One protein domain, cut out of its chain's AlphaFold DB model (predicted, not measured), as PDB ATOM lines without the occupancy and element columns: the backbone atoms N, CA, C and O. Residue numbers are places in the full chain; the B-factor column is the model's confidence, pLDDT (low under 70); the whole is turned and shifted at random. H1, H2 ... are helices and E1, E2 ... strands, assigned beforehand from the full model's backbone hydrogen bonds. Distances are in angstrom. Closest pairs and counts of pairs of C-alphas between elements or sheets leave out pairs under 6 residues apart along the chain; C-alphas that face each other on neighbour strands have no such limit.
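AT A GLANCE: This is residues 7 to 189 of the 550 residues of the protein "Enoyl-CoA hydratase/carnithine racemase" of Prauserella marina (UniProt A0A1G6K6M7). One twisted sheet of eight strands, curled like part of a barrel, runs through the domain, with E1 and E5 side by side in its middle and three more strands to either side of them, E2 E3 E4 and E6 E7 E8. H1 covers E3, H3 covers E7 and E8, H2 packs at the ends of E1 and E4, and the part E2 E3 E4 curls round H4. The printed part has 183 residues, with five named helices and eight named strands in the order E1 H1 E2 E3 E4 H2 E5 H3 E6 E7 E8 H4 H5. The sheet, E2 E3 E4 E1 E5 E8 E7 E6, is mixed, and so is the class, helices and strands. The whole is compact, with a radius of gyration of the C-alphas of 16.7 A and spans of 51 by 43 by 31 A.

HOW THE PARTS SIT: Start at E1, residues 7 to 13, an inner strand. Its antiparallel neighbour is E5, residues 90 to 97, with N 8 and O 95 2.8 A apart, and its parallel neighbour is E4, residues 55 to 65, with N 12 and O 62 2.7 A apart, both within hydrogen-bond range. Next comes H1, residues 17 to 28, over E3, residues 42 to 52, at a height over the sheet of 9.2 A; it runs along the strands, at 12 degrees to E3 on the local plane, and their closest C-alphas are those of Leu 28 and Val 48, 6.5 A apart. E2, residues 31 to 37, is an edge strand, and E1, H1, E2 form a split strand-helix-strand unit, two strands running the same way with E3 and E4 between them, its crossover right-handed. E2 E3 E4 is a meander, each strand the antiparallel neighbour of the one before; in its hairpins look at N 33 and O 45, 2.8 A, and N 46 and O 61, 2.8 A. H2, residues 79 to 87, is on the sheet and runs across the strands, at 63 degrees to E1 on the local plane; the closest C-alphas of the two are those of Leu 84 and Ala 13, 6.9 A apart. After E5 find H3, residues 101 to 110, over E7, residues 126 to 130, and E8, residues 139 to 144, at a height of 10.0 A; the closest C-alphas of H3 and E8 are those of Leu 101 and Ser 144, 5.8 A apart. E5, H3 and E6, residues 117 to 119, repeat the split unit, right-handed, with E8 and E7 between. E6 E7 E8 is a second meander, with N 119 and O 127 2.8 A apart and N 128 and O 142 2.8 A apart; E8 is parallel to E5, with N 141 and O 94 2.8 A apart. The sheet curls round H4, residues 151 to 156, whose Leu 154 has its C-alpha 5.9 A from that of Leu 33, the closest pair with E2. H1 and H3 are on one face, H2 and H4 on the other, making three layers, helices on both faces of a sheet. H5, residues 178 to 181, only grazes the sheet and only just touches residues 18 to 22 of H1, with 3 pairs of C-alphas within 8 A, the closest Leu 18 and Leu 180, 7.2 A. In H1, H2, H3 and H4 every O i to N i+4 pair is within hydrogen-bond range; H5 is too short for one.

IN THESE COORDINATES: Find C-alpha 7 at (160.083, 158.791, 228.311), where E1 begins its 18.3 A. H1 is 15.6 A long and E2 18.7 A. E3 spans 30.2 A and bends by 58 degrees at residue 49; E4 spans 30.1 A and bends by 59 degrees at residue 58. E5, 21.8 A, starts at C-alpha 90, (148.921, 162.300, 213.583). H5 ends at C-alpha 181, (141.368, 173.885, 233.287).

THE WHOLE: The two C-alphas farthest apart are those of Glu 110 and Pro 187, 51.9 A. The printed part has no cut. The long links are E4 to H2, 13 residues, and H4 to H5, 21 residues. The mean pLDDT of the printed part is 82.5; under 70 are residues 51 to 55, 68 to 78, 163 to 170, 185 and 187 to 189.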
ATOM      1  N   PHE A   7     160.991 158.562 229.426       93.00
ATOM      2  CA  PHE A   7     160.083 158.791 228.311       93.00
ATOM      3  C   PHE A   7     159.137 159.909 228.739       93.00
ATOM      4  O   PHE A   7     158.346 159.731 229.666       93.00
ATOM      5  N   ASP A   8     159.278 161.087 228.138       91.12
ATOM      6  CA  ASP A   8     158.583 162.270 228.615       91.12
ATOM      7  C   ASP A   8     157.119 162.249 228.162       91.12
ATOM      8  O   ASP A   8     156.215 162.185 228.997       91.12
ATOM      9  N   HIS A   9     156.885 162.228 226.848       93.12
ATOM     10  CA  HIS A   9     155.545 162.229 226.263       93.12
ATOM     11  C   HIS A   9     155.536 161.785 224.792       93.12
ATOM     12  O   HIS A   9     156.563 161.752 224.108       93.12
ATOM     13  N   LEU A  10     154.334 161.486 224.290       94.69
ATOM     14  CA  LEU A  10     154.028 161.423 222.859       94.69
ATOM     15  C   LEU A  10     153.364 162.734 222.422       94.69
ATOM     16  O   LEU A  10     152.314 163.090 222.959       94.69
ATOM     17  N   SER A  11     153.908 163.401 221.405       93.94
ATOM     18  CA  SER A  11     153.286 164.587 220.811       93.94
ATOM     19  C   SER A  11     152.467 164.247 219.576       93.94
ATOM     20  O   SER A  11     152.912 163.522 218.681       93.94
ATOM     21  N   ILE A  12     151.281 164.834 219.489       92.88
ATOM     22  CA  ILE A  12     150.276 164.597 218.460       92.88
ATOM     23  C   ILE A  12     149.928 165.934 217.814       92.88
ATOM     24  O   ILE A  12     149.467 166.863 218.480       92.88
ATOM     25  N   ALA A  13     150.141 166.028 216.504       91.44
ATOM     26  CA  ALA A  13     149.740 167.191 215.733       91.44
ATOM     27  C   ALA A  13     148.226 167.171 215.510       91.44
ATOM     28  O   ALA A  13     147.692 166.207 214.965       91.44
ATOM     29  N   VAL A  14     147.547 168.248 215.897       90.75
ATOM     30  CA  VAL A  14     146.091 168.403 215.804       90.75
ATOM     31  C   VAL A  14     145.731 169.784 215.261       90.75
ATOM     32  O   VAL A  14     146.458 170.755 215.459       90.75
ATOM     33  N   ARG A  15     144.591 169.921 214.581       85.94
ATOM     34  CA  ARG A  15     144.093 171.222 214.099       85.94
ATOM     35  C   ARG A  15     143.321 171.962 215.184       85.94
ATOM     36  O   ARG A  15     143.323 173.189 215.209       85.94
ATOM     37  N   ARG A  16     142.630 171.227 216.061       84.94
ATOM     38  CA  ARG A  16     141.720 171.779 217.078       84.94
ATOM     39  C   ARG A  16     142.097 171.303 218.485       84.94
ATOM     40  O   ARG A  16     141.354 170.523 219.079       84.94
ATOM     41  N   PRO A  17     143.204 171.796 219.063       88.44
ATOM     42  CA  PRO A  17     143.753 171.234 220.293       88.44
ATOM     43  C   PRO A  17     142.800 171.315 221.495       88.44
ATOM     44  O   PRO A  17     142.722 170.352 222.241       88.44
ATOM     45  N   LEU A  18     141.998 172.381 221.665       88.19
ATOM     46  CA  LEU A  18     141.006 172.425 222.759       88.19
ATOM     47  C   LEU A  18     139.863 171.426 222.572       88.19
ATOM     48  O   LEU A  18     139.316 170.935 223.556       88.19
ATOM     49  N   ALA A  19     139.456 171.159 221.329       85.06
ATOM     50  CA  ALA A  19     138.404 170.184 221.061       85.06
ATOM     51  C   ALA A  19     138.915 168.769 221.353       85.06
ATOM     52  O   ALA A  19     138.270 168.041 222.105       85.06
ATOM     53  N   THR A  20     140.110 168.433 220.855       88.00
ATOM     54  CA  THR A  20     140.782 167.161 221.150       88.00
ATOM     55  C   THR A  20     141.039 166.997 222.645       88.00
ATOM     56  O   THR A  20     140.764 165.941 223.202       88.00
ATOM     57  N   ALA A  21     141.487 168.051 223.330       89.19
ATOM     58  CA  ALA A  21     141.700 168.009 224.769       89.19
ATOM     59  C   ALA A  21     140.401 167.691 225.515       89.19
ATOM     60  O   ALA A  21     140.382 166.771 226.321       89.19
ATOM     61  N   ARG A  22     139.288 168.377 225.212       86.94
ATOM     62  CA  ARG A  22     137.975 168.075 225.819       86.94
ATOM     63  C   ARG A  22     137.539 166.629 225.581       86.94
ATOM     64  O   ARG A  22     136.989 166.023 226.494       86.94
ATOM     65  N   GLN A  23     137.801 166.091 224.392       84.88
ATOM     66  CA  GLN A  23     137.531 164.690 224.082       84.88
ATOM     67  C   GLN A  23     138.373 163.752 224.960       84.88
ATOM     68  O   GLN A  23     137.811 162.877 225.606       84.88
ATOM     69  N   LEU A  24     139.681 163.995 225.083       86.44
ATOM     70  CA  LEU A  24     140.569 163.227 225.964       86.44
ATOM     71  C   LEU A  24     140.130 163.276 227.436       86.44
ATOM     72  O   LEU A  24     140.181 162.261 228.128       86.44
ATOM     73  N   ARG A  25     139.649 164.430 227.919       86.88
ATOM     74  CA  ARG A  25     139.079 164.545 229.274       86.88
ATOM     75  C   ARG A  25     137.822 163.695 229.435       86.88
ATOM     76  O   ARG A  25     137.628 163.083 230.477       86.88
ATOM     77  N   ALA A  26     136.965 163.674 228.417       81.31
ATOM     78  CA  ALA A  26     135.706 162.941 228.452       81.31
ATOM     79  C   ALA A  26     135.883 161.425 228.333       81.31
ATOM     80  O   ALA A  26     135.176 160.680 229.003       81.31
ATOM     81  N   GLU A  27     136.808 160.980 227.485       80.88
ATOM     82  CA  GLU A  27     137.017 159.563 227.189       80.88
ATOM     83  C   GLU A  27     137.974 158.890 228.170       80.88
ATOM     84  O   GLU A  27     137.765 157.727 228.507       80.88
ATOM     85  N   LEU A  28     139.029 159.594 228.591       83.25
ATOM     86  CA  LEU A  28     140.147 159.007 229.336       83.25
ATOM     87  C   LEU A  28     140.375 159.658 230.708       83.25
ATOM     88  O   LEU A  28     141.305 159.271 231.409       83.25
ATOM     89  N   GLY A  29     139.596 160.676 231.083       84.94
ATOM     90  CA  GLY A  29     139.845 161.438 232.311       84.94
ATOM     91  C   GLY A  29     141.163 162.221 232.280       84.94
ATOM     92  O   GLY A  29     141.786 162.410 233.318       84.94
ATOM     93  N   ALA A  30     141.618 162.641 231.093       88.75
ATOM     94  CA  ALA A  30     142.860 163.391 230.949       88.75
ATOM     95  C   ALA A  30     142.824 164.739 231.698       88.75
ATOM     96  O   ALA A  30     141.797 165.416 231.729       88.75
ATOM     97  N   GLU A  31     143.965 165.190 232.211       89.88
ATOM     98  CA  GLU A  31     144.096 166.465 232.921       89.88
ATOM     99  C   GLU A  31     145.235 167.314 232.328       89.88
ATOM    100  O   GLU A  31     146.329 166.798 232.079       89.88
ATOM    101  N   PRO A  32     145.021 168.612 232.043       90.56
ATOM    102  CA  PRO A  32     146.050 169.443 231.429       90.56
ATOM    103  C   PRO A  32     147.156 169.794 232.436       90.56
ATOM    104  O   PRO A  32     146.890 170.093 233.599       90.56
ATOM    105  N   LEU A  33     148.415 169.814 231.992       88.88
ATOM    106  CA  LEU A  33     149.604 170.085 232.816       88.88
ATOM    107  C   LEU A  33     150.230 171.451 232.518       88.88
ATOM    108  O   LEU A  33     150.476 172.246 233.423       88.88
ATOM    109  N   THR A  34     150.501 171.735 231.252       88.88
ATOM    110  CA  THR A  34     151.141 172.982 230.821       88.88
ATOM    111  C   THR A  34     150.892 173.195 229.339       88.88
ATOM    112  O   THR A  34     150.631 172.242 228.613       88.88
ATOM    113  N   GLY A  35     151.010 174.425 228.866       89.31
ATOM    114  CA  GLY A  35     150.917 174.738 227.452       89.31
ATOM    115  C   GLY A  35     151.399 176.148 227.173       89.31
ATOM    116  O   GLY A  35     151.598 176.938 228.092       89.31
ATOM    117  N   GLY A  36     151.560 176.468 225.897       88.31
ATOM    118  CA  GLY A  36     151.923 177.816 225.483       88.31
ATOM    119  C   GLY A  36     151.845 178.030 223.981       88.31
ATOM    120  O   GLY A  36     151.821 177.071 223.207       88.31
ATOM    121  N   ILE A  37     151.789 179.298 223.573       87.50
ATOM    122  CA  ILE A  37     151.860 179.718 222.168       87.50
ATOM    123  C   ILE A  37     153.271 180.205 221.845       87.50
ATOM    124  O   ILE A  37     153.683 181.281 222.282       87.50
ATOM    125  N   LEU A  38     153.995 179.436 221.038       82.56
ATOM    126  CA  LEU A  38     155.293 179.797 220.475       82.56
ATOM    127  C   LEU A  38     155.125 180.370 219.056       82.56
ATOM    128  O   LEU A  38     154.102 180.137 218.409       82.56
ATOM    129  N   PRO A  39     156.138 181.073 218.510       77.44
ATOM    130  CA  PRO A  39     156.031 181.693 217.185       77.44
ATOM    131  C   PRO A  39     155.675 180.731 216.039       77.44
ATOM    132  O   PRO A  39     155.120 181.160 215.029       77.44
ATOM    133  N   GLN A  40     156.018 179.442 216.166       77.62
ATOM    134  CA  GLN A  40     155.828 178.444 215.104       77.62
ATOM    135  C   GLN A  40     154.732 177.409 215.395       77.62
ATOM    136  O   GLN A  40     154.263 176.747 214.466       77.62
ATOM    137  N   PHE A  41     154.330 177.249 216.655       87.19
ATOM    138  CA  PHE A  41     153.334 176.275 217.097       87.19
ATOM    139  C   PHE A  41     152.793 176.659 218.471       87.19
ATOM    140  O   PHE A  41     153.438 177.382 219.219       87.19
ATOM    141  N   ARG A  42     151.631 176.132 218.835       89.25
ATOM    142  CA  ARG A  42     151.191 176.091 220.233       89.25
ATOM    143  C   ARG A  42     151.094 174.652 220.696       89.25
ATOM    144  O   ARG A  42     150.793 173.775 219.883       89.25
ATOM    145  N   TYR A  43     151.325 174.432 221.980       91.62
ATOM    146  CA  TYR A  43     151.307 173.107 222.583       91.62
ATOM    147  C   TYR A  43     150.465 173.085 223.863       91.62
ATOM    148  O   TYR A  43     150.320 174.110 224.538       91.62
ATOM    149  N   LEU A  44     149.891 171.923 224.170       92.62
ATOM    150  CA  LEU A  44     149.194 171.613 225.416       92.62
ATOM    151  C   LEU A  44     149.565 170.197 225.848       92.62
ATOM    152  O   LEU A  44     149.147 169.223 225.227       92.62
ATOM    153  N   LEU A  45     150.326 170.089 226.926       93.00
ATOM    154  CA  LEU A  45     150.667 168.832 227.566       93.00
ATOM    155  C   LEU A  45     149.557 168.418 228.531       93.00
ATOM    156  O   LEU A  45     149.113 169.211 229.363       93.00
ATOM    157  N   MET A  46     149.140 167.166 228.440       92.44
ATOM    158  CA  MET A  46     148.108 166.552 229.266       92.44
ATOM    159  C   MET A  46     148.621 165.252 229.878       92.44
ATOM    160  O   MET A  46     149.451 164.562 229.288       92.44
ATOM    161  N   HIS A  47     148.103 164.908 231.048       92.00
ATOM    162  CA  HIS A  47     148.313 163.626 231.702       92.00
ATOM    163  C   HIS A  47     147.069 162.751 231.560       92.00
ATOM    164  O   HIS A  47     145.957 163.248 231.705       92.00
ATOM    165  N   VAL A  48     147.257 161.460 231.296       90.06
ATOM    166  CA  VAL A  48     146.194 160.448 231.288       90.06
ATOM    167  C   VAL A  48     146.557 159.390 232.322       90.06
ATOM    168  O   VAL A  48     147.467 158.584 232.090       90.06
ATOM    169  N   GLY A  49     145.876 159.430 233.463       87.56
ATOM    170  CA  GLY A  49     146.179 158.600 234.620       87.56
ATOM    171  C   GLY A  49     145.816 159.280 235.939       87.56
ATOM    172  O   GLY A  49     145.018 160.219 235.956       87.56
ATOM    173  N   ASP A  50     146.394 158.804 237.042       79.06
ATOM    174  CA  ASP A  50     146.120 159.315 238.385       79.06
ATOM    175  C   ASP A  50     147.385 159.650 239.183       79.06
ATOM    176  O   ASP A  50     148.510 159.286 238.831       79.06
ATOM    177  N   VAL A  51     147.170 160.371 240.285       69.38
ATOM    178  CA  VAL A  51     148.163 160.555 241.343       69.38
ATOM    179  C   VAL A  51     147.630 159.866 242.587       69.38
ATOM    180  O   VAL A  51     146.715 160.369 243.241       69.38
ATOM    181  N   SER A  52     148.199 158.716 242.923       61.34
ATOM    182  CA  SER A  52     147.820 157.922 244.091       61.34
ATOM    183  C   SER A  52     149.024 157.765 245.018       61.34
ATOM    184  O   SER A  52     150.122 157.420 244.590       61.34
ATOM    185  N   ASN A  53     148.850 158.082 246.307       54.38
ATOM    186  CA  ASN A  53     149.902 157.981 247.332       54.38
ATOM    187  C   ASN A  53     151.238 158.654 246.939       54.38
ATOM    188  O   ASN A  53     152.315 158.118 247.193       54.38
ATOM    189  N   GLY A  54     151.172 159.817 246.281       54.66
ATOM    190  CA  GLY A  54     152.354 160.574 245.849       54.66
ATOM    191  C   GLY A  54     153.074 160.024 244.612       54.66
ATOM    192  O   GLY A  54     154.128 160.551 244.272       54.66
ATOM    193  N   HIS A  55     152.519 159.011 243.940       63.31
ATOM    194  CA  HIS A  55     153.055 158.442 242.704       63.31
ATOM    195  C   HIS A  55     152.137 158.764 241.524       63.31
ATOM    196  O   HIS A  55     150.931 158.513 241.590       63.31
ATOM    197  N   VAL A  56     152.702 159.284 240.435       74.44
ATOM    198  CA  VAL A  56     151.993 159.421 239.156       74.44
ATOM    199  C   VAL A  56     151.951 158.078 238.435       74.44
ATOM    200  O   VAL A  56     152.988 157.483 238.142       74.44
ATOM    201  N   ARG A  57     150.745 157.613 238.112       80.12
ATOM    202  CA  ARG A  57     150.505 156.455 237.245       80.12
ATOM    203  C   ARG A  57     149.870 156.918 235.949       80.12
ATOM    204  O   ARG A  57     148.917 157.679 235.983       80.12
ATOM    205  N   GLY A  58     150.342 156.402 234.818       86.12
ATOM    206  CA  GLY A  58     149.841 156.754 233.490       86.12
ATOM    207  C   GLY A  58     150.933 157.363 232.621       86.12
ATOM    208  O   GLY A  58     152.112 157.067 232.802       86.12
ATOM    209  N   GLY A  59     150.549 158.233 231.691       89.44
ATOM    210  CA  GLY A  59     151.484 158.830 230.738       89.44
ATOM    211  C   GLY A  59     151.085 160.238 230.318       89.44
ATOM    212  O   GLY A  59     150.045 160.760 230.727       89.44
ATOM    213  N   ARG A  60     151.935 160.876 229.512       92.62
ATOM    214  CA  ARG A  60     151.714 162.238 229.018       92.62
ATOM    215  C   ARG A  60     151.519 162.257 227.506       92.62
ATOM    216  O   ARG A  60     152.235 161.584 226.762       92.62
ATOM    217  N   LEU A  61     150.558 163.065 227.071       93.44
ATOM    218  CA  LEU A  61     150.289 163.379 225.670       93.44
ATOM    219  C   LEU A  61     150.458 164.879 225.466       93.44
ATOM    220  O   LEU A  61     149.910 165.670 226.229       93.44
ATOM    221  N   GLU A  62     151.177 165.280 224.428       94.38
ATOM    222  CA  GLU A  62     151.274 166.678 224.022       94.38
ATOM    223  C   GLU A  62     150.444 166.911 222.762       94.38
ATOM    224  O   GLU A  62     150.626 166.253 221.744       94.38
ATOM    225  N   LEU A  63     149.525 167.869 222.805       94.25
ATOM    226  CA  LEU A  63     148.796 168.328 221.632       94.25
ATOM    227  C   LEU A  63     149.543 169.507 221.029       94.25
ATOM    228  O   LEU A  63     149.607 170.563 221.654       94.25
ATOM    229  N   ILE A  64     150.062 169.356 219.813       92.81
ATOM    230  CA  ILE A  64     150.760 170.418 219.085       92.81
ATOM    231  C   ILE A  64     149.918 170.887 217.894       92.81
ATOM    232  O   ILE A  64     149.298 170.091 217.196       92.81
ATOM    233  N   SER A  65     149.839 172.194 217.660       90.88
ATOM    234  CA  SER A  65     149.023 172.757 216.577       90.88
ATOM    235  C   SER A  65     149.596 174.066 216.046       90.88
ATOM    236  O   SER A  65     150.511 174.649 216.631       90.88
ATOM    237  N   THR A  66     149.055 174.552 214.931       87.81
ATOM    238  CA  THR A  66     149.342 175.912 214.462       87.81
ATOM    239  C   THR A  66     148.775 176.960 215.429       87.81
ATOM    240  O   THR A  66     147.681 176.749 215.963       87.81
ATOM    241  N   PRO A  67     149.459 178.101 215.633       80.94
ATOM    242  CA  PRO A  67     148.869 179.260 216.307       80.94
ATOM    243  C   PRO A  67     147.623 179.762 215.552       80.94
ATOM    244  O   PRO A  67     147.528 179.552 214.343       80.94
ATOM    245  N   GLU A  68     146.674 180.401 216.245       67.00
ATOM    246  CA  GLU A  68     145.455 180.962 215.621       67.00
ATOM    247  C   GLU A  68     145.756 182.202 214.768       67.00
ATOM    248  O   GLU A  68     145.283 182.270 213.637       67.00
ATOM    249  N   ASP A  69     146.636 183.086 215.257       61.38
ATOM    250  CA  ASP A  69     147.123 184.289 214.566       61.38
ATOM    251  C   ASP A  69     148.661 184.264 214.452       61.38
ATOM    252  O   ASP A  69     149.375 184.916 215.220       61.38
ATOM    253  N   PRO A  70     149.232 183.457 213.543       57.03
ATOM    254  CA  PRO A  70     150.668 183.481 213.290       57.03
ATOM    255  C   PRO A  70     151.091 184.872 212.764       57.03
ATOM    256  O   PRO A  70     150.374 185.434 211.934       57.03
ATOM    257  N   PRO A  71     152.245 185.433 213.191       56.06
ATOM    258  CA  PRO A  71     152.797 186.665 212.618       56.06
ATOM    259  C   PRO A  71     152.721 186.669 211.080       56.06
ATOM    260  O   PRO A  71     152.927 185.625 210.463       56.06
ATOM    261  N   GLU A  72     152.475 187.817 210.434       51.59
ATOM    262  CA  GLU A  72     152.216 187.903 208.975       51.59
ATOM    263  C   GLU A  72     153.269 187.196 208.087       51.59
ATOM    264  O   GLU A  72     152.975 186.808 206.957       51.59
ATOM    265  N   HIS A  73     154.493 186.977 208.581       51.22
ATOM    266  CA  HIS A  73     155.565 186.266 207.871       51.22
ATOM    267  C   HIS A  73     155.647 184.746 208.141       51.22
ATOM    268  O   HIS A  73     156.431 184.058 207.484       51.22
ATOM    269  N   THR A  74     154.839 184.194 209.054       52.16
ATOM    270  CA  THR A  74     154.819 182.763 209.431       52.16
ATOM    271  C   THR A  74     153.499 182.044 209.113       52.16
ATOM    272  O   THR A  74     153.446 180.812 209.177       52.16
ATOM    273  N   ALA A  75     152.455 182.767 208.688       51.38
ATOM    274  CA  ALA A  75     151.086 182.255 208.551       51.38
ATOM    275  C   ALA A  75     150.877 181.095 207.559       51.38
ATOM    276  O   ALA A  75     150.043 180.223 207.800       51.38
ATOM    277  N   ALA A  76     151.670 181.035 206.486       50.22
ATOM    278  CA  ALA A  76     151.648 179.949 205.496       50.22
ATOM    279  C   ALA A  76     152.971 179.151 205.438       50.22
ATOM    280  O   ALA A  76     153.127 178.233 204.634       50.22
ATOM    281  N   SER A  77     153.946 179.501 206.286       54.75
ATOM    282  CA  SER A  77     155.336 179.026 206.225       54.75
ATOM    283  C   SER A  77     155.846 178.418 207.544       54.75
ATOM    284  O   SER A  77     157.003 178.001 207.616       54.75
ATOM    285  N   GLY A  78     155.017 178.309 208.584       69.81
ATOM    286  CA  GLY A  78     155.362 177.575 209.805       69.81
ATOM    287  C   GLY A  78     155.497 176.069 209.550       69.81
ATOM    288  O   GLY A  78     154.723 175.490 208.779       69.81
ATOM    289  N   PHE A  79     156.472 175.408 210.185       82.69
ATOM    290  CA  PHE A  79     156.675 173.967 209.978       82.69
ATOM    291  C   PHE A  79     155.436 173.156 210.371       82.69
ATOM    292  O   PHE A  79     155.067 172.246 209.637       82.69
ATOM    293  N   MET A  80     154.755 173.535 211.458       87.81
ATOM    294  CA  MET A  80     153.561 172.841 211.937       87.81
ATOM    295  C   MET A  80     152.386 172.979 210.962       87.81
ATOM    296  O   MET A  80     151.673 172.012 210.708       87.81
ATOM    297  N   HIS A  81     152.229 174.147 210.329       84.25
ATOM    298  CA  HIS A  81     151.231 174.338 209.275       84.25
ATOM    299  C   HIS A  81     151.506 173.413 208.085       84.25
ATOM    300  O   HIS A  81     150.618 172.684 207.646       84.25
ATOM    301  N   ARG A  82     152.756 173.385 207.600       85.00
ATOM    302  CA  ARG A  82     153.161 172.472 206.519       85.00
ATOM    303  C   ARG A  82     152.996 171.007 206.908       85.00
ATOM    304  O   ARG A  82     152.588 170.210 206.067       85.00
ATOM    305  N   PHE A  83     153.304 170.656 208.154       88.06
ATOM    306  CA  PHE A  83     153.141 169.304 208.671       88.06
ATOM    307  C   PHE A  83     151.671 168.884 208.619       88.06
ATOM    308  O   PHE A  83     151.356 167.907 207.950       88.06
ATOM    309  N   LEU A  84     150.766 169.660 209.224       86.50
ATOM    310  CA  LEU A  84     149.327 169.371 209.232       86.50
ATOM    311  C   LEU A  84     148.715 169.375 207.822       86.50
ATOM    312  O   LEU A  84     147.812 168.588 207.539       86.50
ATOM    313  N   ALA A  85     149.200 170.239 206.927       85.38
ATOM    314  CA  ALA A  85     148.761 170.274 205.533       85.38
ATOM    315  C   ALA A  85     149.204 169.027 204.750       85.38
ATOM    316  O   ALA A  85     148.428 168.494 203.963       85.38
ATOM    317  N   LYS A  86     150.439 168.561 204.968       87.38
ATOM    318  CA  LYS A  86     151.021 167.423 204.246       87.38
ATOM    319  C   LYS A  86     150.605 166.071 204.822       87.38
ATOM    320  O   LYS A  86     150.422 165.122 204.068       87.38
ATOM    321  N   HIS A  87     150.521 165.971 206.142       84.38
ATOM    322  CA  HIS A  87     150.417 164.702 206.858       84.38
ATOM    323  C   HIS A  87     149.111 164.528 207.637       84.38
ATOM    324  O   HIS A  87     148.867 163.432 208.135       84.38
ATOM    325  N   GLY A  88     148.277 165.568 207.731       87.56
ATOM    326  CA  GLY A  88     147.067 165.534 208.549       87.56
ATOM    327  C   GLY A  88     147.361 165.535 210.051       87.56
ATOM    328  O   GLY A  88     148.457 165.894 210.483       87.56
ATOM    329  N   GLU A  89     146.352 165.168 210.840       87.44
ATOM    330  CA  GLU A  89     146.482 164.996 212.290       87.44
ATOM    331  C   GLU A  89     147.061 163.610 212.590       87.44
ATOM    332  O   GLU A  89     146.496 162.601 212.172       87.44
ATOM    333  N   ARG A  90     148.213 163.552 213.263       86.44
ATOM    334  CA  ARG A  90     148.921 162.300 213.583       86.44
ATOM    335  C   ARG A  90     149.991 162.522 214.648       86.44
ATOM    336  O   ARG A  90     150.354 163.661 214.945       86.44
ATOM    337  N   ALA A  91     150.562 161.431 215.156       90.00
ATOM    338  CA  ALA A  91     151.781 161.477 215.959       90.00
ATOM    339  C   ALA A  91     152.896 162.257 215.239       90.00
ATOM    340  O   ALA A  91     153.188 162.007 214.064       90.00
ATOM    341  N   HIS A  92     153.496 163.207 215.955       90.94
ATOM    342  CA  HIS A  92     154.556 164.082 215.465       90.94
ATOM    343  C   HIS A  92     155.929 163.623 215.951       90.94
ATOM    344  O   HIS A  92     156.850 163.476 215.146       90.94
ATOM    345  N   HIS A  93     156.070 163.421 217.265       93.62
ATOM    346  CA  HIS A  93     157.333 163.019 217.864       93.62
ATOM    347  C   HIS A  93     157.159 162.295 219.199       93.62
ATOM    348  O   HIS A  93     156.156 162.479 219.884       93.62
ATOM    349  N   LEU A  94     158.153 161.483 219.552       95.31
ATOM    350  CA  LEU A  94     158.351 160.962 220.905       95.31
ATOM    351  C   LEU A  94     159.412 161.813 221.593       95.31
ATOM    352  O   LEU A  94     160.428 162.117 220.969       95.31
ATOM    353  N   SER A  95     159.192 162.169 222.853       94.38
ATOM    354  CA  SER A  95     160.134 162.976 223.623       94.38
ATOM    355  C   SER A  95     160.737 162.178 224.770       94.38
ATOM    356  O   SER A  95     160.028 161.463 225.480       94.38
ATOM    357  N   PHE A  96     162.049 162.302 224.949       94.56
ATOM    358  CA  PHE A  96     162.803 161.699 226.043       94.56
ATOM    359  C   PHE A  96     163.557 162.777 226.802       94.56
ATOM    360  O   PHE A  96     164.243 163.584 226.184       94.56
ATOM    361  N   ASN A  97     163.486 162.761 228.128       91.94
ATOM    362  CA  ASN A  97     164.295 163.638 228.963       91.94
ATOM    363  C   ASN A  97     165.518 162.870 229.471       91.94
ATOM    364  O   ASN A  97     165.397 161.736 229.940       91.94
ATOM    365  N   VAL A  98     166.703 163.464 229.345       92.44
ATOM    366  CA  VAL A  98     167.976 162.831 229.696       92.44
ATOM    367  C   VAL A  98     168.801 163.738 230.610       92.44
ATOM    368  O   VAL A  98     168.785 164.962 230.457       92.44
ATOM    369  N   PRO A  99     169.567 163.168 231.555       89.25
ATOM    370  CA  PRO A  99     170.356 163.959 232.498       89.25
ATOM    371  C   PRO A  99     171.547 164.659 231.832       89.25
ATOM    372  O   PRO A  99     171.932 165.745 232.253       89.25
ATOM    373  N   ASP A 100     172.115 164.053 230.786       90.25
ATOM    374  CA  ASP A 100     173.215 164.617 230.004       90.25
ATOM    375  C   ASP A 100     172.930 164.456 228.506       90.25
ATOM    376  O   ASP A 100     173.130 163.391 227.909       90.25
ATOM    377  N   LEU A 101     172.453 165.543 227.894       92.06
ATOM    378  CA  LEU A 101     172.125 165.571 226.473       92.06
ATOM    379  C   LEU A 101     173.356 165.395 225.583       92.06
ATOM    380  O   LEU A 101     173.271 164.776 224.522       92.06
ATOM    381  N   ARG A 102     174.507 165.929 226.001       92.19
ATOM    382  CA  ARG A 102     175.734 165.881 225.199       92.19
ATOM    383  C   ARG A 102     176.272 164.455 225.158       92.19
ATOM    384  O   ARG A 102     176.639 163.992 224.082       92.19
ATOM    385  N   ALA A 103     176.244 163.744 226.284       91.94
ATOM    386  CA  ALA A 103     176.604 162.331 226.339       91.94
ATOM    387  C   ALA A 103     175.643 161.456 225.516       91.94
ATOM    388  O   ALA A 103     176.098 160.635 224.720       91.94
ATOM    389  N   ALA A 104     174.325 161.661 225.651       92.38
ATOM    390  CA  ALA A 104     173.328 160.910 224.885       92.38
ATOM    391  C   ALA A 104     173.491 161.122 223.369       92.38
ATOM    392  O   ALA A 104     173.515 160.161 222.602       92.38
ATOM    393  N   ARG A 105     173.687 162.374 222.941       93.88
ATOM    394  CA  ARG A 105     173.965 162.732 221.546       93.88
ATOM    395  C   ARG A 105     175.223 162.044 221.013       93.88
ATOM    396  O   ARG A 105     175.175 161.481 219.923       93.88
ATOM    397  N   SER A 106     176.325 162.067 221.763       94.00
ATOM    398  CA  SER A 106     177.567 161.402 221.348       94.00
ATOM    399  C   SER A 106     177.362 159.898 221.150       94.00
ATOM    400  O   SER A 106     177.742 159.371 220.109       94.00
ATOM    401  N   ALA A 107     176.677 159.224 222.080       93.31
ATOM    402  CA  ALA A 107     176.370 157.797 221.957       93.31
ATOM    403  C   ALA A 107     175.497 157.483 220.726       93.31
ATOM    404  O   ALA A 107     175.701 156.474 220.052       93.31
ATOM    405  N   LEU A 108     174.546 158.362 220.392       93.81
ATOM    406  CA  LEU A 108     173.721 158.227 219.187       93.81
ATOM    407  C   LEU A 108     174.545 158.362 217.912       93.81
ATOM    408  O   LEU A 108     174.387 157.550 217.000       93.81
ATOM    409  N   HIS A 109     175.440 159.347 217.856       94.00
ATOM    410  CA  HIS A 109     176.335 159.543 216.715       94.00
ATOM    411  C   HIS A 109     177.292 158.361 216.542       94.00
ATOM    412  O   HIS A 109     177.446 157.871 215.424       94.00
ATOM    413  N   GLU A 110     177.872 157.848 217.630       94.94
ATOM    414  CA  GLU A 110     178.726 156.649 217.618       94.94
ATOM    415  C   GLU A 110     177.977 155.410 217.117       94.94
ATOM    416  O   GLU A 110     178.522 154.605 216.362       94.94
ATOM    417  N   ALA A 111     176.699 155.285 217.473       91.94
ATOM    418  CA  ALA A 111     175.831 154.233 216.968       91.94
ATOM    419  C   ALA A 111     175.339 154.481 215.531       91.94
ATOM    420  O   ALA A 111     174.660 153.621 214.968       91.94
ATOM    421  N   GLY A 112     175.668 155.613 214.904       92.81
ATOM    422  CA  GLY A 112     175.312 155.949 213.522       92.81
ATOM    423  C   GLY A 112     173.919 156.562 213.346       92.81
ATOM    424  O   GLY A 112     173.342 156.465 212.266       92.81
ATOM    425  N   PHE A 113     173.331 157.129 214.398       92.25
ATOM    426  CA  PHE A 113     172.146 157.978 214.283       92.25
ATOM    427  C   PHE A 113     172.576 159.423 214.022       92.25
ATOM    428  O   PHE A 113     173.528 159.916 214.622       92.25
ATOM    429  N   HIS A 114     171.868 160.113 213.129       89.81
ATOM    430  CA  HIS A 114     172.142 161.509 212.790       89.81
ATOM    431  C   HIS A 114     171.061 162.421 213.361       89.81
ATOM    432  O   HIS A 114     169.890 162.053 213.401       89.81
ATOM    433  N   THR A 115     171.448 163.624 213.769       90.50
ATOM    434  CA  THR A 115     170.564 164.669 214.298       90.50
ATOM    435  C   THR A 115     170.359 165.766 213.247       90.50
ATOM    436  O   THR A 115     171.263 166.042 212.459       90.50
ATOM    437  N   ILE A 116     169.170 166.380 213.191       84.94
ATOM    438  CA  ILE A 116     168.829 167.405 212.174       84.94
ATOM    439  C   ILE A 116     168.544 168.802 212.744       84.94
ATOM    440  O   ILE A 116     168.515 169.773 211.990       84.94
ATOM    441  N   GLN A 117     168.348 168.912 214.059       81.50
ATOM    442  CA  GLN A 117     168.128 170.167 214.778       81.50
ATOM    443  C   GLN A 117     168.654 170.003 216.206       81.50
ATOM    444  O   GLN A 117     168.332 169.011 216.860       81.50
ATOM    445  N   GLU A 118     169.480 170.944 216.663       88.00
ATOM    446  CA  GLU A 118     170.133 170.908 217.974       88.00
ATOM    447  C   GLU A 118     170.112 172.301 218.606       88.00
ATOM    448  O   GLU A 118     170.480 173.282 217.961       88.00
ATOM    449  N   ASP A 119     169.727 172.373 219.874       85.25
ATOM    450  CA  ASP A 119     169.918 173.537 220.731       85.25
ATOM    451  C   ASP A 119     170.520 173.061 222.055       85.25
ATOM    452  O   ASP A 119     169.839 172.494 222.905       85.25
ATOM    453  N   LEU A 120     171.836 173.232 222.197       86.19
ATOM    454  CA  LEU A 120     172.605 172.751 223.349       86.19
ATOM    455  C   LEU A 120     173.006 173.877 224.308       86.19
ATOM    456  O   LEU A 120     173.663 173.617 225.322       86.19
ATOM    457  N   ASP A 121     172.669 175.118 223.964       82.94
ATOM    458  CA  ASP A 121     173.250 176.307 224.583       82.94
ATOM    459  C   ASP A 121     172.231 177.084 225.422       82.94
ATOM    460  O   ASP A 121     172.618 177.969 226.184       82.94
ATOM    461  N   PHE A 122     170.943 176.729 225.354       78.75
ATOM    462  CA  PHE A 122     169.924 177.275 226.243       78.75
ATOM    463  C   PHE A 122     169.880 176.512 227.587       78.75
ATOM    464  O   PHE A 122     169.440 175.364 227.626       78.75
ATOM    465  N   PRO A 123     170.288 177.114 228.726       70.56
ATOM    466  CA  PRO A 123     170.452 176.371 229.984       70.56
ATOM    467  C   PRO A 123     169.148 175.842 230.597       70.56
ATOM    468  O   PRO A 123     169.187 174.911 231.395       70.56
ATOM    469  N   GLY A 124     168.002 176.448 230.265       72.50
ATOM    470  CA  GLY A 124     166.695 176.036 230.792       72.50
ATOM    471  C   GLY A 124     166.073 174.845 230.058       72.50
ATOM    472  O   GLY A 124     165.255 174.137 230.641       72.50
ATOM    473  N   TRP A 125     166.461 174.618 228.802       81.50
ATOM    474  CA  TRP A 125     165.934 173.555 227.950       81.50
ATOM    475  C   TRP A 125     166.879 173.317 226.775       81.50
ATOM    476  O   TRP A 125     166.994 174.153 225.880       81.50
ATOM    477  N   GLN A 126     167.548 172.177 226.779       89.19
ATOM    478  CA  GLN A 126     168.387 171.742 225.674       89.19
ATOM    479  C   GLN A 126     167.673 170.626 224.926       89.19
ATOM    480  O   GLN A 126     166.994 169.813 225.550       89.19
ATOM    481  N   GLU A 127     167.845 170.546 223.612       91.25
ATOM    482  CA  GLU A 127     167.203 169.510 222.807       91.25
ATOM    483  C   GLU A 127     167.986 169.145 221.549       91.25
ATOM    484  O   GLU A 127     168.670 169.971 220.943       91.25
ATOM    485  N   VAL A 128     167.851 167.890 221.134       94.44
ATOM    486  CA  VAL A 128     168.237 167.419 219.805       94.44
ATOM    487  C   VAL A 128     167.120 166.577 219.207       94.44
ATOM    488  O   VAL A 128     166.390 165.889 219.923       94.44
ATOM    489  N   PHE A 129     167.014 166.599 217.882       92.56
ATOM    490  CA  PHE A 129     166.043 165.796 217.148       92.56
ATOM    491  C   PHE A 129     166.737 164.800 216.234       92.56
ATOM    492  O   PHE A 129     167.543 165.178 215.376       92.56
ATOM    493  N   LEU A 130     166.347 163.536 216.367       92.69
ATOM    494  CA  LEU A 130     166.515 162.550 215.311       92.69
ATOM    495  C   LEU A 130     165.436 162.798 214.246       92.69
ATOM    496  O   LEU A 130     164.275 163.033 214.604       92.69
ATOM    497  N   PRO A 131     165.799 162.787 212.951       89.62
ATOM    498  CA  PRO A 131     164.856 163.023 211.867       89.62
ATOM    499  C   PRO A 131     163.768 161.947 211.835       89.62
ATOM    500  O   PRO A 131     163.975 160.857 212.366       89.62
ATOM    501  N   PRO A 132     162.645 162.198 211.134       82.44
ATOM    502  CA  PRO A 132     161.755 161.124 210.732       82.44
ATOM    503  C   PRO A 132     162.544 160.207 209.800       82.44
ATOM    504  O   PRO A 132     162.809 160.548 208.644       82.44
ATOM    505  N   ASP A 133     162.989 159.083 210.339       77.19
ATOM    506  CA  ASP A 133     163.773 158.099 209.621       77.19
ATOM    507  C   ASP A 133     162.866 157.015 209.028       77.19
ATOM    508  O   ASP A 133     161.656 156.951 209.273       77.19
ATOM    509  N   GLN A 134     163.466 156.151 208.209       76.12
ATOM    510  CA  GLN A 134     162.772 154.974 207.696       76.12
ATOM    511  C   GLN A 134     162.435 153.971 208.802       76.12
ATOM    512  O   GLN A 134     161.648 153.078 208.539       76.12
ATOM    513  N   LEU A 135     162.997 154.119 210.006       82.94
ATOM    514  CA  LEU A 135     162.809 153.181 211.105       82.94
ATOM    515  C   LEU A 135     161.488 153.441 211.816       82.94
ATOM    516  O   LEU A 135     160.662 152.547 211.893       82.94
ATOM    517  N   HIS A 136     161.258 154.663 212.295       87.06
ATOM    518  CA  HIS A 136     160.132 155.008 213.164       87.06
ATOM    519  C   HIS A 136     159.105 155.915 212.485       87.06
ATOM    520  O   HIS A 136     158.000 156.071 212.997       87.06
ATOM    521  N   GLY A 137     159.438 156.533 211.343       86.69
ATOM    522  CA  GLY A 137     158.491 157.344 210.568       86.69
ATOM    523  C   GLY A 137     157.996 158.600 211.298       86.69
ATOM    524  O   GLY A 137     156.974 159.177 210.916       86.69
ATOM    525  N   MET A 138     158.696 159.010 212.356       88.94
ATOM    526  CA  MET A 138     158.419 160.188 213.177       88.94
ATOM    527  C   MET A 138     159.713 160.713 213.797       88.94
ATOM    528  O   MET A 138     160.716 160.005 213.839       88.94
ATOM    529  N   LEU A 139     159.679 161.947 214.291       92.38
ATOM    530  CA  LEU A 139     160.806 162.531 215.012       92.38
ATOM    531  C   LEU A 139     160.978 161.867 216.385       92.38
ATOM    532  O   LEU A 139     160.000 161.502 217.039       92.38
ATOM    533  N   ILE A 140     162.221 161.798 216.854       94.62
ATOM    534  CA  ILE A 140     162.529 161.470 218.249       94.62
ATOM    535  C   ILE A 140     163.291 162.651 218.835       94.62
ATOM    536  O   ILE A 140     164.394 162.974 218.393       94.62
ATOM    537  N   GLN A 141     162.660 163.326 219.789       95.06
ATOM    538  CA  GLN A 141     163.240 164.422 220.544       95.06
ATOM    539  C   GLN A 141     163.935 163.860 221.775       95.06
ATOM    540  O   GLN A 141     163.399 163.011 222.488       95.06
ATOM    541  N   ILE A 142     165.125 164.374 222.034       95.31
ATOM    542  CA  ILE A 142     165.870 164.100 223.250       95.31
ATOM    543  C   ILE A 142     166.159 165.456 223.855       95.31
ATOM    544  O   ILE A 142     166.815 166.285 223.229       95.31
ATOM    545  N   ALA A 143     165.625 165.684 225.039       92.06
ATOM    546  CA  ALA A 143     165.705 166.939 225.747       92.06
ATOM    547  C   ALA A 143     166.458 166.767 227.063       92.06
ATOM    548  O   ALA A 143     166.594 165.665 227.590       92.06
ATOM    549  N   SER A 144     166.955 167.872 227.597       89.75
ATOM    550  CA  SER A 144     167.482 167.946 228.950       89.75
ATOM    551  C   SER A 144     167.110 169.284 229.556       89.75
ATOM    552  O   SER A 144     167.293 170.338 228.944       89.75
ATOM    553  N   THR A 145     166.571 169.250 230.769       83.69
ATOM    554  CA  THR A 145     166.223 170.457 231.516       83.69
ATOM    555  C   THR A 145     166.572 170.298 232.995       83.69
ATOM    556  O   THR A 145     166.318 169.242 233.580       83.69
ATOM    557  N   PRO A 146     167.114 171.344 233.649       77.25
ATOM    558  CA  PRO A 146     167.333 171.338 235.095       77.25
ATOM    559  C   PRO A 146     166.023 171.400 235.900       77.25
ATOM    560  O   PRO A 146     166.040 171.198 237.116       77.25
ATOM    561  N   ALA A 147     164.893 171.683 235.246       76.62
ATOM    562  CA  ALA A 147     163.580 171.798 235.865       76.62
ATOM    563  C   ALA A 147     162.571 170.876 235.156       76.62
ATOM    564  O   ALA A 147     161.706 171.368 234.447       76.62
ATOM    565  N   PRO A 148     162.649 169.542 235.306       76.25
ATOM    566  CA  PRO A 148     161.706 168.635 234.654       76.25
ATOM    567  C   PRO A 148     160.265 168.864 235.128       76.25
ATOM    568  O   PRO A 148     160.016 169.326 236.246       76.25
ATOM    569  N   ILE A 149     159.311 168.513 234.268       79.38
ATOM    570  CA  ILE A 149     157.878 168.620 234.552       79.38
ATOM    571  C   ILE A 149     157.520 167.669 235.695       79.38
ATOM    572  O   ILE A 149     157.680 166.457 235.586       79.38
ATOM    573  N   ARG A 150     157.008 168.227 236.795       81.12
ATOM    574  CA  ARG A 150     156.567 167.460 237.968       81.12
ATOM    575  C   ARG A 150     155.061 167.268 237.922       81.12
ATOM    576  O   ARG A 150     154.310 168.124 238.394       81.12
ATOM    577  N   THR A 151     154.629 166.166 237.321       85.12
ATOM    578  CA  THR A 151     153.212 165.866 237.088       85.12
ATOM    579  C   THR A 151     152.401 165.878 238.390       85.12
ATOM    580  O   THR A 151     151.349 166.510 238.430       85.12
ATOM    581  N   GLU A 152     152.922 165.308 239.482       82.94
ATOM    582  CA  GLU A 152     152.283 165.304 240.808       82.94
ATOM    583  C   GLU A 152     151.991 166.732 241.292       82.94
ATOM    584  O   GLU A 152     150.894 167.042 241.755       82.94
ATOM    585  N   ALA A 153     152.984 167.619 241.170       81.62
ATOM    586  CA  ALA A 153     152.892 168.995 241.647       81.62
ATOM    587  C   ALA A 153     151.893 169.816 240.819       81.62
ATOM    588  O   ALA A 153     151.142 170.620 241.371       81.62
ATOM    589  N   LEU A 154     151.857 169.595 239.501       82.69
ATOM    590  CA  LEU A 154     150.951 170.302 238.594       82.69
ATOM    591  C   LEU A 154     149.502 169.826 238.718       82.69
ATOM    592  O   LEU A 154     148.583 170.637 238.594       82.69
ATOM    593  N   LEU A 155     149.279 168.538 238.983       83.06
ATOM    594  CA  LEU A 155     147.938 168.003 239.224       83.06
ATOM    595  C   LEU A 155     147.413 168.364 240.621       83.06
ATOM    596  O   LEU A 155     146.213 168.564 240.787       83.06
ATOM    597  N   GLY A 156     148.297 168.494 241.616       76.94
ATOM    598  CA  GLY A 156     147.923 168.821 242.994       76.94
ATOM    599  C   GLY A 156     147.665 170.306 243.277       76.94
ATOM    600  O   GLY A 156     147.121 170.636 244.333       76.94
ATOM    601  N   THR A 157     148.048 171.215 242.376       77.06
ATOM    602  CA  THR A 157     147.908 172.660 242.610       77.06
ATOM    603  C   THR A 157     146.554 173.217 242.164       77.06
ATOM    604  O   THR A 157     146.010 172.834 241.131       77.06
ATOM    605  N   ARG A 158     146.020 174.176 242.934       73.06
ATOM    606  CA  ARG A 158     144.829 174.975 242.577       73.06
ATOM    607  C   ARG A 158     145.177 176.341 241.982       73.06
ATOM    608  O   ARG A 158     144.306 176.999 241.426       73.06
ATOM    609  N   GLU A 159     146.439 176.739 242.086       76.12
ATOM    610  CA  GLU A 159     146.994 177.963 241.515       76.12
ATOM    611  C   GLU A 159     148.112 177.575 240.552       76.12
ATOM    612  O   GLU A 159     148.957 176.739 240.877       76.12
ATOM    613  N   ARG A 160     148.136 178.152 239.352       73.81
ATOM    614  CA  ARG A 160     149.201 177.866 238.392       73.81
ATOM    615  C   ARG A 160     149.930 179.145 238.018       73.81
ATOM    616  O   ARG A 160     149.367 180.041 237.398       73.81
ATOM    617  N   ASP A 161     151.196 179.208 238.417       72.81
ATOM    618  CA  ASP A 161     152.142 180.191 237.910       72.81
ATOM    619  C   ASP A 161     152.736 179.663 236.606       72.81
ATOM    620  O   ASP A 161     153.645 178.836 236.581       72.81
ATOM    621  N   TRP A 162     152.184 180.138 235.499       70.06
ATOM    622  CA  TRP A 162     152.613 179.716 234.176       70.06
ATOM    623  C   TRP A 162     154.028 180.191 233.845       70.06
ATOM    624  O   TRP A 162     154.724 179.557 233.060       70.06
ATOM    625  N   SER A 163     154.488 181.289 234.441       63.53
ATOM    626  CA  SER A 163     155.774 181.895 234.088       63.53
ATOM    627  C   SER A 163     156.987 181.082 234.555       63.53
ATOM    628  O   SER A 163     158.073 181.238 233.999       63.53
ATOM    629  N   SER A 164     156.802 180.179 235.524       61.91
ATOM    630  CA  SER A 164     157.865 179.355 236.117       61.91
ATOM    631  C   SER A 164     157.997 177.949 235.518       61.91
ATOM    632  O   SER A 164     158.841 177.169 235.965       61.91
ATOM    633  N   LEU A 165     157.209 177.612 234.492       66.06
ATOM    634  CA  LEU A 165     157.257 176.293 233.857       66.06
ATOM    635  C   LEU A 165     158.429 176.176 232.863       66.06
ATOM    636  O   LEU A 165     158.667 177.092 232.071       66.06
ATOM    637  N   PRO A 166     159.137 175.030 232.845       56.44
ATOM    638  CA  PRO A 166     160.396 174.840 232.111       56.44
ATOM    639  C   PRO A 166     160.293 175.012 230.590       56.44
ATOM    640  O   PRO A 166     161.294 175.314 229.946       56.44
ATOM    641  N   ASN A 167     159.091 174.866 230.020       60.88
ATOM    642  CA  ASN A 167     158.852 174.875 228.573       60.88
ATOM    643  C   ASN A 167     158.208 176.161 228.027       60.88
ATOM    644  O   ASN A 167     157.807 176.217 226.866       60.88
ATOM    645  N   ASN A 168     158.146 177.241 228.809       63.84
ATOM    646  CA  ASN A 168     157.554 178.509 228.355       63.84
ATOM    647  C   ASN A 168     158.529 179.456 227.647       63.84
ATOM    648  O   ASN A 168     158.329 180.672 227.619       63.84
ATOM    649  N   ARG A 169     159.569 178.898 227.015       63.84
ATOM    650  CA  ARG A 169     160.601 179.634 226.274       63.84
ATOM    651  C   ARG A 169     159.992 180.538 225.200       63.84
ATOM    652  O   ARG A 169     159.724 180.096 224.092       63.84
ATOM    653  N   GLY A 170     159.827 181.826 225.499       66.25
ATOM    654  CA  GLY A 170     159.265 182.780 224.538       66.25
ATOM    655  C   GLY A 170     157.807 182.492 224.172       66.25
ATOM    656  O   GLY A 170     157.361 182.901 223.098       66.25
ATOM    657  N   ALA A 171     157.074 181.783 225.041       76.44
ATOM    658  CA  ALA A 171     155.637 181.624 224.892       76.44
ATOM    659  C   ALA A 171     154.968 182.996 225.049       76.44
ATOM    660  O   ALA A 171     155.134 183.673 226.060       76.44
ATOM    661  N   THR A 172     154.236 183.412 224.022       83.44
ATOM    662  CA  THR A 172     153.506 184.690 223.993       83.44
ATOM    663  C   THR A 172     152.243 184.648 224.847       83.44
ATOM    664  O   THR A 172     151.859 185.659 225.425       83.44
ATOM    665  N   ASP A 173     151.645 183.466 224.966       84.81
ATOM    666  CA  ASP A 173     150.512 183.191 225.839       84.81
ATOM    667  C   ASP A 173     150.665 181.779 226.430       84.81
ATOM    668  O   ASP A 173     150.455 180.791 225.718       84.81
ATOM    669  N   PRO A 174     151.082 181.646 227.701       82.94
ATOM    670  CA  PRO A 174     151.169 180.357 228.383       82.94
ATOM    671  C   PRO A 174     149.825 179.898 228.995       82.94
ATOM    672  O   PRO A 174     149.716 178.767 229.470       82.94
ATOM    673  N   GLY A 175     148.794 180.752 228.976       84.62
ATOM    674  CA  GLY A 175     147.480 180.528 229.585       84.62
ATOM    675  C   GLY A 175     146.348 180.253 228.589       84.62
ATOM    676  O   GLY A 175     145.214 180.060 229.010       84.62
ATOM    677  N   TRP A 176     146.616 180.181 227.282       87.06
ATOM    678  CA  TRP A 176     145.594 180.037 226.225       87.06
ATOM    679  C   TRP A 176     144.599 178.867 226.409       87.06
ATOM    680  O   TRP A 176     143.505 178.854 225.843       87.06
ATOM    681  N   TRP A 177     144.980 177.856 227.188       89.31
ATOM    682  CA  TRP A 177     144.207 176.651 227.485       89.31
ATOM    683  C   TRP A 177     143.519 176.691 228.863       89.31
ATOM    684  O   TRP A 177     142.817 175.746 229.219       89.31
ATOM    685  N   GLU A 178     143.640 177.788 229.613       87.62
ATOM    686  CA  GLU A 178     142.979 178.029 230.903       87.62
ATOM    687  C   GLU A 178     141.459 177.748 230.892       87.62
ATOM    688  O   GLU A 178     140.966 177.144 231.850       87.62
ATOM    689  N   PRO A 179     140.686 178.048 229.820       87.56
ATOM    690  CA  PRO A 179     139.272 177.674 229.771       87.56
ATOM    691  C   PRO A 179     139.021 176.167 229.938       87.56
ATOM    692  O   PRO A 179     137.965 175.765 230.429       87.56
ATOM    693  N   LEU A 180     139.971 175.319 229.527       87.44
ATOM    694  CA  LEU A 180     139.896 173.873 229.721       87.44
ATOM    695  C   LEU A 180     140.092 173.501 231.194       87.44
ATOM    696  O   LEU A 180     139.335 172.675 231.693       87.44
ATOM    697  N   TRP A 181     141.074 174.107 231.866       84.94
ATOM    698  CA  TRP A 181     141.368 173.885 233.287       84.94
ATOM    699  C   TRP A 181     140.207 174.312 234.187       84.94
ATOM    700  O   TRP A 181     139.786 173.564 235.062       84.94
ATOM    701  N   ASN A 182     139.624 175.478 233.906       85.12
ATOM    702  CA  ASN A 182     138.504 176.022 234.675       85.12
ATOM    703  C   ASN A 182     137.182 175.266 234.442       85.12
ATOM    704  O   ASN A 182     136.200 175.500 235.146       85.12
ATOM    705  N   SER A 183     137.134 174.363 233.457       82.69
ATOM    706  CA  SER A 183     135.969 173.517 233.208       82.69
ATOM    707  C   SER A 183     136.065 172.229 234.039       82.69
ATOM    708  O   SER A 183     137.078 171.530 233.939       82.69
ATOM    709  N   PRO A 184     135.033 171.848 234.813       70.19
ATOM    710  CA  PRO A 184     135.045 170.574 235.526       70.19
ATOM    711  C   PRO A 184     135.105 169.395 234.538       70.19
ATOM    712  O   PRO A 184     134.541 169.494 233.440       70.19
ATOM    713  N   PRO A 185     135.774 168.282 234.897       66.56
ATOM    714  CA  PRO A 185     135.727 167.072 234.089       66.56
ATOM    715  C   PRO A 185     134.279 166.549 234.023       66.56
ATOM    716  O   PRO A 185     133.501 166.756 234.960       66.56
ATOM    717  N   PRO A 186     133.869 165.910 232.915       70.38
ATOM    718  CA  PRO A 186     132.503 165.425 232.774       70.38
ATOM    719  C   PRO A 186     132.173 164.353 233.834       70.38
ATOM    720  O   PRO A 186     133.018 163.515 234.144       70.38
ATOM    721  N   PRO A 187     130.935 164.327 234.368       54.62
ATOM    722  CA  PRO A 187     130.556 163.542 235.552       54.62
ATOM    723  C   PRO A 187     130.598 162.011 235.384       54.62
ATOM    724  O   PRO A 187     130.354 161.289 236.346       54.62
ATOM    725  N   HIS A 188     130.885 161.513 234.179       55.78
ATOM    726  CA  HIS A 188     130.943 160.086 233.841       55.78
ATOM    727  C   HIS A 188     132.310 159.644 233.293       55.78
ATOM    728  O   HIS A 188     132.410 158.542 232.762       55.78
ATOM    729  N   ALA A 189     133.343 160.490 233.364       58.34
ATOM    730  CA  ALA A 189     134.677 160.104 232.916       58.34
ATOM    731  C   ALA A 189     135.302 159.128 233.923       58.34
ATOM    732  O   ALA A 189     135.700 159.524 235.017       58.34
TER     733      ALA A 189